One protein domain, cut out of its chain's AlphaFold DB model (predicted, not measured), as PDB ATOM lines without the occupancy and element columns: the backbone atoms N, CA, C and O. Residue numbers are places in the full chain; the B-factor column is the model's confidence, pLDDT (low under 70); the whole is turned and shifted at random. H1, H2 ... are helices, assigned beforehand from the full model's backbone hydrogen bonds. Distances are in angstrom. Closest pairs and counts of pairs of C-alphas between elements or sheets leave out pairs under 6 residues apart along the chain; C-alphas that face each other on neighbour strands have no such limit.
ATOM      1  N   GLU A   4      24.066 259.733-197.714       80.00
ATOM      2  CA  GLU A   4      25.129 259.463-198.686       80.00
ATOM      3  C   GLU A   4      26.159 260.593-198.799       80.00
ATOM      4  O   GLU A   4      27.355 260.315-198.821       80.00
ATOM      5  N   LYS A   5      25.730 261.864-198.768       81.00
ATOM      6  CA  LYS A   5      26.647 263.017-198.850       81.00
ATOM      7  C   LYS A   5      27.579 263.092-197.645       81.00
ATOM      8  O   LYS A   5      28.733 263.484-197.776       81.00
ATOM      9  N   ILE A   6      27.092 262.702-196.468       82.19
ATOM     10  CA  ILE A   6      27.909 262.655-195.248       82.19
ATOM     11  C   ILE A   6      28.937 261.527-195.349       82.19
ATOM     12  O   ILE A   6      30.090 261.714-194.978       82.19
ATOM     13  N   ILE A   7      28.563 260.377-195.911       81.31
ATOM     14  CA  ILE A   7      29.484 259.249-196.111       81.31
ATOM     15  C   ILE A   7      30.541 259.560-197.177       81.31
ATOM     16  O   ILE A   7      31.697 259.166-197.023       81.31
ATOM     17  N   GLU A   8      30.191 260.295-198.232       82.75
ATOM     18  CA  GLU A   8      31.159 260.804-199.214       82.75
ATOM     19  C   GLU A   8      32.171 261.766-198.578       82.75
ATOM     20  O   GLU A   8      33.370 261.658-198.833       82.75
ATOM     21  N   GLN A   9      31.716 262.660-197.694       83.00
ATOM     22  CA  GLN A   9      32.598 263.545-196.923       83.00
ATOM     23  C   GLN A   9      33.504 262.764-195.958       83.00
ATOM     24  O   GLN A   9      34.699 263.042-195.868       83.00
ATOM     25  N   LEU A  10      32.975 261.734-195.297       83.88
ATOM     26  CA  LEU A  10      33.783 260.849-194.455       83.88
ATOM     27  C   LEU A  10      34.835 260.092-195.273       83.88
ATOM     28  O   LEU A  10      35.966 259.934-194.823       83.88
ATOM     29  N   SER A  11      34.495 259.685-196.499       81.50
ATOM     30  CA  SER A  11      35.417 259.004-197.419       81.50
ATOM     31  C   SER A  11      36.547 259.915-197.920       81.50
ATOM     32  O   SER A  11      37.562 259.407-198.393       81.50
ATOM     33  N   SER A  12      36.403 261.240-197.791       81.81
ATOM     34  CA  SER A  12      37.469 262.228-198.017       81.81
ATOM     35  C   SER A  12      38.159 262.701-196.725       81.81
ATOM     36  O   SER A  12      38.968 263.629-196.757       81.81
ATOM     37  N   GLY A  13      37.872 262.053-195.589       79.00
ATOM     38  CA  GLY A  13      38.511 262.316-194.298       79.00
ATOM     39  C   GLY A  13      37.930 263.499-193.513       79.00
ATOM     40  O   GLY A  13      38.585 263.983-192.591       79.00
ATOM     41  N   ILE A  14      36.734 263.987-193.867       83.25
ATOM     42  CA  ILE A  14      36.074 265.140-193.230       83.25
ATOM     43  C   ILE A  14      34.923 264.667-192.331       83.25
ATOM     44  O   ILE A  14      33.997 264.013-192.807       83.25
ATOM     45  N   VAL A  15      34.934 265.056-191.050       84.25
ATOM     46  CA  VAL A  15      33.874 264.726-190.079       84.25
ATOM     47  C   VAL A  15      32.989 265.946-189.788       84.25
ATOM     48  O   VAL A  15      33.368 266.852-189.051       84.25
ATOM     49  N   ASP A  16      31.767 265.965-190.325       84.75
ATOM     50  CA  ASP A  16      30.785 267.034-190.074       84.75
ATOM     51  C   ASP A  16      29.974 266.761-188.790       84.75
ATOM     52  O   ASP A  16      28.895 266.159-188.807       84.75
ATOM     53  N   VAL A  17      30.520 267.180-187.644       84.69
ATOM     54  CA  VAL A  17      29.921 266.944-186.316       84.69
ATOM     55  C   VAL A  17      28.485 267.474-186.180       84.69
ATOM     56  O   VAL A  17      27.642 266.713-185.693       84.69
ATOM     57  N   PRO A  18      28.152 268.727-186.564       83.81
ATOM     58  CA  PRO A  18      26.777 269.226-186.498       83.81
ATOM     59  C   PRO A  18      25.782 268.338-187.250       83.81
ATOM     60  O   PRO A  18      24.753 267.961-186.687       83.81
ATOM     61  N   ARG A  19      26.115 267.926-188.481       81.50
ATOM     62  CA  ARG A  19      25.223 267.083-189.291       81.50
ATOM     63  C   ARG A  19      25.066 265.677-188.732       81.50
ATOM     64  O   ARG A  19      23.957 265.144-188.724       81.50
ATOM     65  N   ILE A  20      26.151 265.081-188.237       85.00
ATOM     66  CA  ILE A  20      26.091 263.770-187.580       85.00
ATOM     67  C   ILE A  20      25.203 263.846-186.332       85.00
ATOM     68  O   ILE A  20      24.363 262.972-186.125       85.00
ATOM     69  N   LYS A  21      25.321 264.907-185.522       82.94
ATOM     70  CA  LYS A  21      24.455 265.106-184.349       82.94
ATOM     71  C   LYS A  21      22.980 265.211-184.727       82.94
ATOM     72  O   LYS A  21      22.154 264.600-184.056       82.94
ATOM     73  N   ASP A  22      22.641 265.929-185.794       82.69
ATOM     74  CA  ASP A  22      21.251 266.034-186.250       82.69
ATOM     75  C   ASP A  22      20.675 264.682-186.706       82.69
ATOM     76  O   ASP A  22      19.514 264.387-186.413       82.69
ATOM     77  N   ILE A  23      21.489 263.821-187.332       79.75
ATOM     78  CA  ILE A  23      21.108 262.431-187.643       79.75
ATOM     79  C   ILE A  23      20.848 261.635-186.364       79.75
ATOM     80  O   ILE A  23      19.803 260.999-186.239       79.75
ATOM     81  N   LEU A  24      21.777 261.681-185.405       78.00
ATOM     82  CA  LEU A  24      21.663 260.935-184.148       78.00
ATOM     83  C   LEU A  24      20.455 261.381-183.307       78.00
ATOM     84  O   LEU A  24      19.905 260.579-182.556       78.00
ATOM     85  N   LEU A  25      20.020 262.635-183.453       80.56
ATOM     86  CA  LEU A  25      18.816 263.191-182.824       80.56
ATOM     87  C   LEU A  25      17.517 262.874-183.588       80.56
ATOM     88  O   LEU A  25      16.456 263.362-183.208       80.56
ATOM     89  N   GLY A  26      17.581 262.085-184.664       71.25
ATOM     90  CA  GLY A  26      16.406 261.677-185.436       71.25
ATOM     91  C   GLY A  26      15.810 262.780-186.314       71.25
ATOM     92  O   GLY A  26      14.683 262.640-186.782       71.25
ATOM     93  N   LYS A  27      16.544 263.873-186.570       66.69
ATOM     94  CA  LYS A  27      16.079 264.974-187.435       66.69
ATOM     95  C   LYS A  27      16.219 264.674-188.936       66.69
ATOM     96  O   LYS A  27      15.869 265.515-189.760       66.69
ATOM     97  N   ALA A  28      16.727 263.496-189.301       56.06
ATOM     98  CA  ALA A  28      16.905 263.049-190.681       56.06
ATOM     99  C   ALA A  28      16.255 261.672-190.903       56.06
ATOM    100  O   ALA A  28      16.435 260.752-190.108       56.06
ATOM    101  N   THR A  29      15.480 261.563-191.984       62.97
ATOM    102  CA  THR A  29      14.551 260.468-192.302       62.97
ATOM    103  C   THR A  29      15.093 259.434-193.296       62.97
ATOM    104  O   THR A  29      15.890 259.759-194.170       62.97
ATOM    105  N   TYR A  30      14.554 258.216-193.140       57.00
ATOM    106  CA  TYR A  30      14.580 256.992-193.962       57.00
ATOM    107  C   TYR A  30      15.931 256.514-194.519       57.00
ATOM    108  O   TYR A  30      16.506 257.086-195.440       57.00
ATOM    109  N   ILE A  31      16.385 255.373-193.999       70.00
ATOM    110  CA  ILE A  31      17.606 254.689-194.419       70.00
ATOM    111  C   ILE A  31      17.206 253.491-195.284       70.00
ATOM    112  O   ILE A  31      16.676 252.515-194.764       70.00
ATOM    113  N   GLN A  32      17.452 253.557-196.595       68.75
ATOM    114  CA  GLN A  32      17.082 252.474-197.521       68.75
ATOM    115  C   GLN A  32      17.967 251.223-197.394       68.75
ATOM    116  O   GLN A  32      17.472 250.117-197.575       68.75
ATOM    117  N   SER A  33      19.263 251.374-197.090       83.81
ATOM    118  CA  SER A  33      20.200 250.242-196.971       83.81
ATOM    119  C   SER A  33      21.234 250.496-195.861       83.81
ATOM    120  O   SER A  33      22.367 250.910-196.134       83.81
ATOM    121  N   PRO A  34      20.858 250.299-194.580       85.38
ATOM    122  CA  PRO A  34      21.727 250.592-193.435       85.38
ATOM    123  C   PRO A  34      23.019 249.766-193.452       85.38
ATOM    124  O   PRO A  34      24.071 250.265-193.069       85.38
ATOM    125  N   GLU A  35      22.970 248.540-193.970       86.94
ATOM    126  CA  GLU A  35      24.125 247.650-194.135       86.94
ATOM    127  C   GLU A  35      25.189 248.207-195.098       86.94
ATOM    128  O   GLU A  35      26.385 248.169-194.802       86.94
ATOM    129  N   THR A  36      24.768 248.771-196.233       86.56
ATOM    130  CA  THR A  36      25.667 249.333-197.249       86.56
ATOM    131  C   THR A  36      26.310 250.607-196.725       86.56
ATOM    132  O   THR A  36      27.524 250.801-196.837       86.56
ATOM    133  N   LEU A  37      25.501 251.456-196.092       87.50
ATOM    134  CA  LEU A  37      25.966 252.686-195.468       87.50
ATOM    135  C   LEU A  37      26.911 252.382-194.305       87.50
ATOM    136  O   LEU A  37      27.944 253.035-194.196       87.50
ATOM    137  N   PHE A  38      26.630 251.357-193.494       89.44
ATOM    138  CA  PHE A  38      27.546 250.891-192.456       89.44
ATOM    139  C   PHE A  38      28.893 250.483-193.053       89.44
ATOM    140  O   PHE A  38      29.911 250.997-192.607       89.44
ATOM    141  N   LYS A  39      28.924 249.620-194.083       88.19
ATOM    142  CA  LYS A  39      30.184 249.162-194.700       88.19
ATOM    143  C   LYS A  39      31.014 250.332-195.228       88.19
ATOM    144  O   LYS A  39      32.204 250.417-194.936       88.19
ATOM    145  N   ARG A  40      30.381 251.254-195.962       87.06
ATOM    146  CA  ARG A  40      31.043 252.453-196.504       87.06
ATOM    147  C   ARG A  40      31.559 253.367-195.391       87.06
ATOM    148  O   ARG A  40      32.715 253.772-195.428       87.06
ATOM    149  N   THR A  41      30.726 253.646-194.389       87.50
ATOM    150  CA  THR A  41      31.094 254.500-193.245       87.50
ATOM    151  C   THR A  41      32.219 253.871-192.436       87.50
ATOM    152  O   THR A  41      33.182 254.550-192.104       87.50
ATOM    153  N   PHE A  42      32.137 252.570-192.154       85.94
ATOM    154  CA  PHE A  42      33.164 251.841-191.427       85.94
ATOM    155  C   PHE A  42      34.489 251.890-192.180       85.94
ATOM    156  O   PHE A  42      35.471 252.324-191.600       85.94
ATOM    157  N   LEU A  43      34.533 251.546-193.471       85.50
ATOM    158  CA  LEU A  43      35.774 251.571-194.258       85.50
ATOM    159  C   LEU A  43      36.377 252.977-194.418       85.50
ATOM    160  O   LEU A  43      37.592 253.095-194.576       85.50
ATOM    161  N   ALA A  44      35.569 254.038-194.307       84.44
ATOM    162  CA  ALA A  44      36.053 255.417-194.325       84.44
ATOM    163  C   ALA A  44      36.987 255.754-193.148       84.44
ATOM    164  O   ALA A  44      37.760 256.705-193.254       84.44
ATOM    165  N   HIS A  45      37.011 254.952-192.069       80.88
ATOM    166  CA  HIS A  45      37.963 255.151-190.968       80.88
ATOM    167  C   HIS A  45      39.427 255.163-191.449       80.88
ATOM    168  O   HIS A  45      40.255 255.854-190.865       80.88
ATOM    169  N   LYS A  46      39.738 254.437-192.538       79.00
ATOM    170  CA  LYS A  46      41.084 254.365-193.135       79.00
ATOM    171  C   LYS A  46      41.542 255.693-193.749       79.00
ATOM    172  O   LYS A  46      42.735 255.877-193.958       79.00
ATOM    173  N   GLN A  47      40.607 256.595-194.052       80.06
ATOM    174  CA  GLN A  47      40.862 257.904-194.668       80.06
ATOM    175  C   GLN A  47      40.829 259.054-193.648       80.06
ATOM    176  O   GLN A  47      41.029 260.215-194.005       80.06
ATOM    177  N   LEU A  48      40.564 258.755-192.372       77.88
ATOM    178  CA  LEU A  48      40.552 259.749-191.303       77.88
ATOM    179  C   LEU A  48      41.974 260.241-191.002       77.88
ATOM    180  O   LEU A  48      42.922 259.457-190.929       77.88
ATOM    181  N   LYS A  49      42.130 261.556-190.815       72.75
ATOM    182  CA  LYS A  49      43.439 262.166-190.549       72.75
ATOM    183  C   LYS A  49      43.972 261.789-189.168       72.75
ATOM    184  O   LYS A  49      43.225 261.682-188.198       72.75
ATOM    185  N   ALA A  50      45.297 261.655-189.074       64.38
ATOM    186  CA  ALA A  50      45.989 261.202-187.869       64.38
ATOM    187  C   ALA A  50      45.933 262.186-186.676       64.38
ATOM    188  O   ALA A  50      46.349 261.833-185.566       64.38
ATOM    189  N   ASP A  51      45.372 263.381-186.855       71.00
ATOM    190  CA  ASP A  51      45.289 264.494-185.903       71.00
ATOM    191  C   ASP A  51      43.852 264.974-185.588       71.00
ATOM    192  O   ASP A  51      43.687 266.020-184.962       71.00
ATOM    193  N   LEU A  52      42.814 264.216-185.963       78.50
ATOM    194  CA  LEU A  52      41.418 264.588-185.701       78.50
ATOM    195  C   LEU A  52      41.123 264.823-184.200       78.50
ATOM    196  O   LEU A  52      41.557 264.037-183.347       78.50
ATOM    197  N   PRO A  53      40.330 265.857-183.853       81.50
ATOM    198  CA  PRO A  53      39.862 266.081-182.489       81.50
ATOM    199  C   PRO A  53      39.036 264.910-181.950       81.50
ATOM    200  O   PRO A  53      38.208 264.327-182.647       81.50
ATOM    201  N   LEU A  54      39.169 264.634-180.651       75.94
ATOM    202  CA  LEU A  54      38.474 263.537-179.969       75.94
ATOM    203  C   LEU A  54      36.955 263.513-180.212       75.94
ATOM    204  O   LEU A  54      36.373 262.455-180.436       75.94
ATOM    205  N   GLY A  55      36.314 264.685-180.179       77.56
ATOM    206  CA  GLY A  55      34.872 264.814-180.391       77.56
ATOM    207  C   GLY A  55      34.420 264.388-181.790       77.56
ATOM    208  O   GLY A  55      33.324 263.844-181.933       77.56
ATOM    209  N   GLU A  56      35.265 264.577-182.804       83.38
ATOM    210  CA  GLU A  56      35.003 264.149-184.183       83.38
ATOM    211  C   GLU A  56      35.108 262.627-184.303       83.38
ATOM    212  O   GLU A  56      34.205 261.985-184.839       83.38
ATOM    213  N   ILE A  57      36.136 262.034-183.689       78.12
ATOM    214  CA  ILE A  57      36.312 260.577-183.618       78.12
ATOM    215  C   ILE A  57      35.099 259.922-182.943       78.12
ATOM    216  O   ILE A  57      34.547 258.944-183.448       78.12
ATOM    217  N   VAL A  58      34.640 260.478-181.817       78.44
ATOM    218  CA  VAL A  58      33.457 259.975-181.100       78.44
ATOM    219  C   VAL A  58      32.200 260.084-181.960       78.44
ATOM    220  O   VAL A  58      31.424 259.130-182.018       78.44
ATOM    221  N   CYS A  59      31.991 261.209-182.650       83.06
ATOM    222  CA  CYS A  59      30.834 261.379-183.532       83.06
ATOM    223  C   CYS A  59      30.851 260.387-184.702       83.06
ATOM    224  O   CYS A  59      29.811 259.808-185.012       83.06
ATOM    225  N   PHE A  60      32.018 260.140-185.303       86.06
ATOM    226  CA  PHE A  60      32.180 259.130-186.348       86.06
ATOM    227  C   PHE A  60      31.740 257.743-185.861       86.06
ATOM    228  O   PHE A  60      30.854 257.128-186.455       86.06
ATOM    229  N   TRP A  61      32.276 257.271-184.732       81.12
ATOM    230  CA  TRP A  61      31.916 255.951-184.207       81.12
ATOM    231  C   TRP A  61      30.466 255.866-183.728       81.12
ATOM    232  O   TRP A  61      29.852 254.811-183.862       81.12
ATOM    233  N   LYS A  62      29.878 256.971-183.254       81.38
ATOM    234  CA  LYS A  62      28.441 257.054-182.950       81.38
ATOM    235  C   LYS A  62      27.567 256.919-184.196       81.38
ATOM    236  O   LYS A  62      26.504 256.308-184.120       81.38
ATOM    237  N   LEU A  63      28.005 257.446-185.341       85.56
ATOM    238  CA  LEU A  63      27.317 257.233-186.615       85.56
ATOM    239  C   LEU A  63      27.423 255.771-187.066       85.56
ATOM    240  O   LEU A  63      26.427 255.191-187.492       85.56
ATOM    241  N   VAL A  64      28.605 255.161-186.927       86.62
ATOM    242  CA  VAL A  64      28.811 253.730-187.211       86.62
ATOM    243  C   VAL A  64      27.928 252.862-186.299       86.62
ATOM    244  O   VAL A  64      27.252 251.964-186.796       86.62
ATOM    245  N   GLU A  65      27.858 253.172-184.996       83.62
ATOM    246  CA  GLU A  65      26.954 252.537-184.020       83.62
ATOM    247  C   GLU A  65      25.495 252.647-184.464       83.62
ATOM    248  O   GLU A  65      24.754 251.664-184.463       83.62
ATOM    249  N   TYR A  66      25.076 253.855-184.843       84.75
ATOM    250  CA  TYR A  66      23.717 254.126-185.280       84.75
ATOM    251  C   TYR A  66      23.360 253.299-186.517       84.75
ATOM    252  O   TYR A  66      22.377 252.566-186.480       84.75
ATOM    253  N   LEU A  67      24.185 253.336-187.568       87.06
ATOM    254  CA  LEU A  67      23.963 252.565-188.797       87.06
ATOM    255  C   LEU A  67      23.934 251.059-188.535       87.06
ATOM    256  O   LEU A  67      23.063 250.367-189.058       87.06
ATOM    257  N   PHE A  68      24.832 250.560-187.681       86.25
ATOM    258  CA  PHE A  68      24.829 249.163-187.256       86.25
ATOM    259  C   PHE A  68      23.510 248.793-186.570       86.25
ATOM    260  O   PHE A  68      22.899 247.774-186.886       86.25
ATOM    261  N   ASN A  69      23.032 249.635-185.653       81.94
ATOM    262  CA  ASN A  69      21.804 249.383-184.908       81.94
ATOM    263  C   ASN A  69      20.542 249.421-185.787       81.94
ATOM    264  O   ASN A  69      19.587 248.732-185.446       81.94
ATOM    265  N   GLN A  70      20.555 250.128-186.921       83.12
ATOM    266  CA  GLN A  70      19.435 250.187-187.874       83.12
ATOM    267  C   GLN A  70      19.274 248.919-188.733       83.12
ATOM    268  O   GLN A  70      18.252 248.756-189.393       83.12
ATOM    269  N   VAL A  71      20.249 248.004-188.739       84.31
ATOM    270  CA  VAL A  71      20.142 246.733-189.478       84.31
ATOM    271  C   VAL A  71      19.217 245.775-188.722       84.31
ATOM    272  O   VAL A  71      19.602 245.236-187.693       84.31
ATOM    273  N   SER A  72      17.990 245.554-189.184       77.94
ATOM    274  CA  SER A  72      17.032 244.672-188.495       77.94
ATOM    275  C   SER A  72      17.380 243.185-188.611       77.94
ATOM    276  O   SER A  72      17.145 242.433-187.667       77.94
ATOM    277  N   ASP A  73      17.961 242.765-189.739       82.12
ATOM    278  CA  ASP A  73      18.296 241.363-189.988       82.12
ATOM    279  C   ASP A  73      19.497 240.881-189.153       82.12
ATOM    280  O   ASP A  73      20.569 241.497-189.124       82.12
ATOM    281  N   SER A  74      19.308 239.750-188.473       72.00
ATOM    282  CA  SER A  74      20.300 239.179-187.556       72.00
ATOM    283  C   SER A  74      21.503 238.563-188.281       72.00
ATOM    284  O   SER A  74      22.636 238.749-187.830       72.00
ATOM    285  N   GLY A  75      21.289 237.905-189.425       75.75
ATOM    286  CA  GLY A  75      22.352 237.295-190.227       75.75
ATOM    287  C   GLY A  75      23.263 238.346-190.862       75.75
ATOM    288  O   GLY A  75      24.492 238.262-190.766       75.75
ATOM    289  N   THR A  76      22.677 239.405-191.421       82.12
ATOM    290  CA  THR A  76      23.413 240.567-191.928       82.12
ATOM    291  C   THR A  76      24.222 241.223-190.814       82.12
ATOM    292  O   THR A  76      25.400 241.528-191.013       82.12
ATOM    293  N   LYS A  77      23.653 241.399-189.615       80.50
ATOM    294  CA  LYS A  77      24.394 241.937-188.463       80.50
ATOM    295  C   LYS A  77      25.611 241.103-188.089       80.50
ATOM    296  O   LYS A  77      26.675 241.683-187.877       80.50
ATOM    297  N   GLN A  78      25.484 239.780-188.043       75.75
ATOM    298  CA  GLN A  78      26.625 238.892-187.800       75.75
ATOM    299  C   GLN A  78      27.700 239.050-188.884       75.75
ATOM    300  O   GLN A  78      28.881 239.180-188.564       75.75
ATOM    301  N   CYS A  79      27.313 239.152-190.161       82.81
ATOM    302  CA  CYS A  79      28.261 239.411-191.250       82.81
ATOM    303  C   CYS A  79      29.010 240.743-191.067       82.81
ATOM    304  O   CYS A  79      30.218 240.823-191.292       82.81
ATOM    305  N   LEU A  80      28.308 241.795-190.634       85.50
ATOM    306  CA  LEU A  80      28.913 243.097-190.344       85.50
ATOM    307  C   LEU A  80      29.831 243.056-189.115       85.50
ATOM    308  O   LEU A  80      30.865 243.722-189.119       85.50
ATOM    309  N   GLN A  81      29.495 242.264-188.091       84.38
ATOM    310  CA  GLN A  81      30.373 242.009-186.945       84.38
ATOM    311  C   GLN A  81      31.663 241.311-187.380       84.38
ATOM    312  O   GLN A  81      32.737 241.745-186.977       84.38
ATOM    313  N   HIS A  82      31.579 240.281-188.229       81.12
ATOM    314  CA  HIS A  82      32.759 239.602-188.770       81.12
ATOM    315  C   HIS A  82      33.646 240.552-189.569       81.12
ATOM    316  O   HIS A  82      34.840 240.630-189.295       81.12
ATOM    317  N   LEU A  83      33.057 241.338-190.476       84.56
ATOM    318  CA  LEU A  83      33.788 242.362-191.223       84.56
ATOM    319  C   LEU A  83      34.504 243.338-190.284       84.56
ATOM    320  O   LEU A  83      35.677 243.636-190.483       84.56
ATOM    321  N   PHE A  84      33.798 243.827-189.262       84.06
ATOM    322  CA  PHE A  84      34.374 244.733-188.277       84.06
ATOM    323  C   PHE A  84      35.567 244.082-187.577       84.06
ATOM    324  O   PHE A  84      36.654 244.645-187.558       84.06
ATOM    325  N   LEU A  85      35.375 242.885-187.027       76.31
ATOM    326  CA  LEU A  85      36.391 242.153-186.280       76.31
ATOM    327  C   LEU A  85      37.617 241.803-187.137       76.31
ATOM    328  O   LEU A  85      38.744 241.956-186.670       76.31
ATOM    329  N   ASP A  86      37.424 241.362-188.380       77.06
ATOM    330  CA  ASP A  86      38.523 241.010-189.281       77.06
ATOM    331  C   ASP A  86      39.339 242.230-189.707       77.06
ATOM    332  O   ASP A  86      40.568 242.185-189.663       77.06
ATOM    333  N   GLU A  87      38.681 243.345-190.026       76.50
ATOM    334  CA  GLU A  87      39.368 244.613-190.290       76.50
ATOM    335  C   GLU A  87      40.150 245.079-189.060       76.50
ATOM    336  O   GLU A  87      41.318 245.464-189.146       76.50
ATOM    337  N   MET A  88      39.550 244.942-187.881       71.25
ATOM    338  CA  MET A  88      40.169 245.332-186.627       71.25
ATOM    339  C   MET A  88      41.413 244.505-186.244       71.25
ATOM    340  O   MET A  88      42.313 245.057-185.607       71.25
ATOM    341  N   LYS A  89      41.536 243.236-186.672       67.31
ATOM    342  CA  LYS A  89      42.772 242.432-186.501       67.31
ATOM    343  C   LYS A  89      43.982 243.049-187.201       67.31
ATOM    344  O   LYS A  89      45.114 242.801-186.795       67.31
ATOM    345  N   THR A  90      43.754 243.819-188.263       64.06
ATOM    346  CA  THR A  90      44.825 244.410-189.079       64.06
ATOM    347  C   THR A  90      45.276 245.786-188.586       64.06
ATOM    348  O   THR A  90      46.262 246.322-189.083       64.06
ATOM    349  N   LEU A  91      44.584 246.350-187.587       63.28
ATOM    350  CA  LEU A  91      44.785 247.717-187.099       63.28
ATOM    351  C   LEU A  91      45.189 247.876-185.610       63.28
ATOM    352  O   LEU A  91      45.048 248.994-185.102       63.28
ATOM    353  N   PRO A  92      45.671 246.855-184.865       55.75
ATOM    354  CA  PRO A  92      45.981 247.030-183.448       55.75
ATOM    355  C   PRO A  92      46.987 248.169-183.202       55.75
ATOM    356  O   PRO A  92      48.006 248.278-183.881       55.75
ATOM    357  N   GLY A  93      46.686 249.042-182.232       55.47
ATOM    358  CA  GLY A  93      47.582 250.121-181.793       55.47
ATOM    359  C   GLY A  93      47.441 251.476-182.503       55.47
ATOM    360  O   GLY A  93      48.158 252.413-182.152       55.47
ATOM    361  N   GLN A  94      46.520 251.641-183.460       58.47
ATOM    362  CA  GLN A  94      46.274 252.950-184.085       58.47
ATOM    363  C   GLN A  94      45.362 253.851-183.226       58.47
ATOM    364  O   GLN A  94      44.362 253.398-182.665       58.47
ATOM    365  N   LYS A  95      45.668 255.160-183.188       55.38
ATOM    366  CA  LYS A  95      45.003 256.205-182.370       55.38
ATOM    367  C   LYS A  95      43.481 256.340-182.604       55.38
ATOM    368  O   LYS A  95      42.785 256.894-181.759       55.38
ATOM    369  N   TYR A  96      42.970 255.825-183.725       56.88
ATOM    370  CA  TYR A  96      41.576 255.959-184.185       56.88
ATOM    371  C   TYR A  96      40.758 254.670-184.091       56.88
ATOM    372  O   TYR A  96      39.664 254.586-184.651       56.88
ATOM    373  N   THR A  97      41.272 253.657-183.395       59.09
ATOM    374  CA  THR A  97      40.608 252.356-183.318       59.09
ATOM    375  C   THR A  97      39.585 252.298-182.181       59.09
ATOM    376  O   THR A  97      39.821 252.848-181.106       59.09
ATOM    377  N   PRO A  98      38.457 251.588-182.355       54.91
ATOM    378  CA  PRO A  98      37.464 251.322-181.307       54.91
ATOM    379  C   PRO A  98      38.074 250.850-179.980       54.91
ATOM    380  O   PRO A  98      37.609 251.236-178.910       54.91
ATOM    381  N   TYR A  99      39.167 250.087-180.035       53.69
ATOM    382  CA  TYR A  99      39.829 249.529-178.858       53.69
ATOM    383  C   TYR A  99      40.568 250.567-178.009       53.69
ATOM    384  O   TYR A  99      40.587 250.442-176.784       53.69
ATOM    385  N   THR A 100      41.108 251.629-178.618       52.97
ATOM    386  CA  THR A 100      41.657 252.781-177.884       52.97
ATOM    387  C   THR A 100      40.562 253.727-177.384       52.97
ATOM    388  O   THR A 100      40.841 254.600-176.568       52.97
ATOM    389  N   LEU A 101      39.312 253.548-177.835       54.62
ATOM    390  CA  LEU A 101      38.169 254.416-177.530       54.62
ATOM    391  C   LEU A 101      37.326 253.962-176.330       54.62
ATOM    392  O   LEU A 101      36.427 254.693-175.910       54.62
TER     393      LEU A 101
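Overview. This is residues 4 to 101 of the 651 residues of an uncharacterized protein of Rhabditophanes sp. KR3021 (UniProt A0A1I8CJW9). Two long helices, H3 and H4, make a hairpin in the middle of a compact helical body, with short H1 beside H3 and short H2 beside H4. The long helix H5 runs nearly parallel to H3 on the side away from H1, and H4 and H5 spread apart as an open V from the turn between them; the last stretch folds back and brings little H6 near H4. The printed part has 98 residues with six named helices, H1 to H6 in chain order, and no named strand: all helix. It is compact, with a radius of gyration of the C-alphas of 13.0 A and spans of 33 by 31 by 20 A.

Along the chain. H4, residues 54 to 69, is 22.4 A long and begins at C-alpha 54 (38.474, 263.537, -179.969). H5, residues 74 to 89, is 22.7 A long and ends at C-alpha 89 (42.772, 242.432, -186.501). H3, residues 34 to 47, measures 20.5 A. H1 is residues 4 to 11, from C-alpha 4 (25.129, 259.463, -198.686), H2 residues 17 to 24, and H6 residues 98 to 101.

Arrangement. H4 touches the hub, H3, with residues 64 to 68 alone, as a hairpin at a shallow tilt of 26 degrees; the closest C-alphas, Phe 38 and Leu 67, are 5.4 A apart. H1 touches H3, C-alphas of Ser 11 and Ala 44 at 4.8 A, and H5 touches H3, Glu 35 and Thr 76 at 7.5 A. H2 touches H4, C-alphas of Val 17 and Glu 56 at 6.2 A. H6 is close to H4 but not clearly touching. Each O i to N i+4 pair is within hydrogen-bond range in H1, H2, H4 and H5, and 7 of 10 in H3; H6 is too short for one.

Size, cuts and confidence. The C-alphas farthest apart, Thr 29 and Gly 93, are 36.2 A apart. The printed part has no cut, and no link is long. Confidence is under 70 at residues 27 to 30, 32, 50 and 89 to 101.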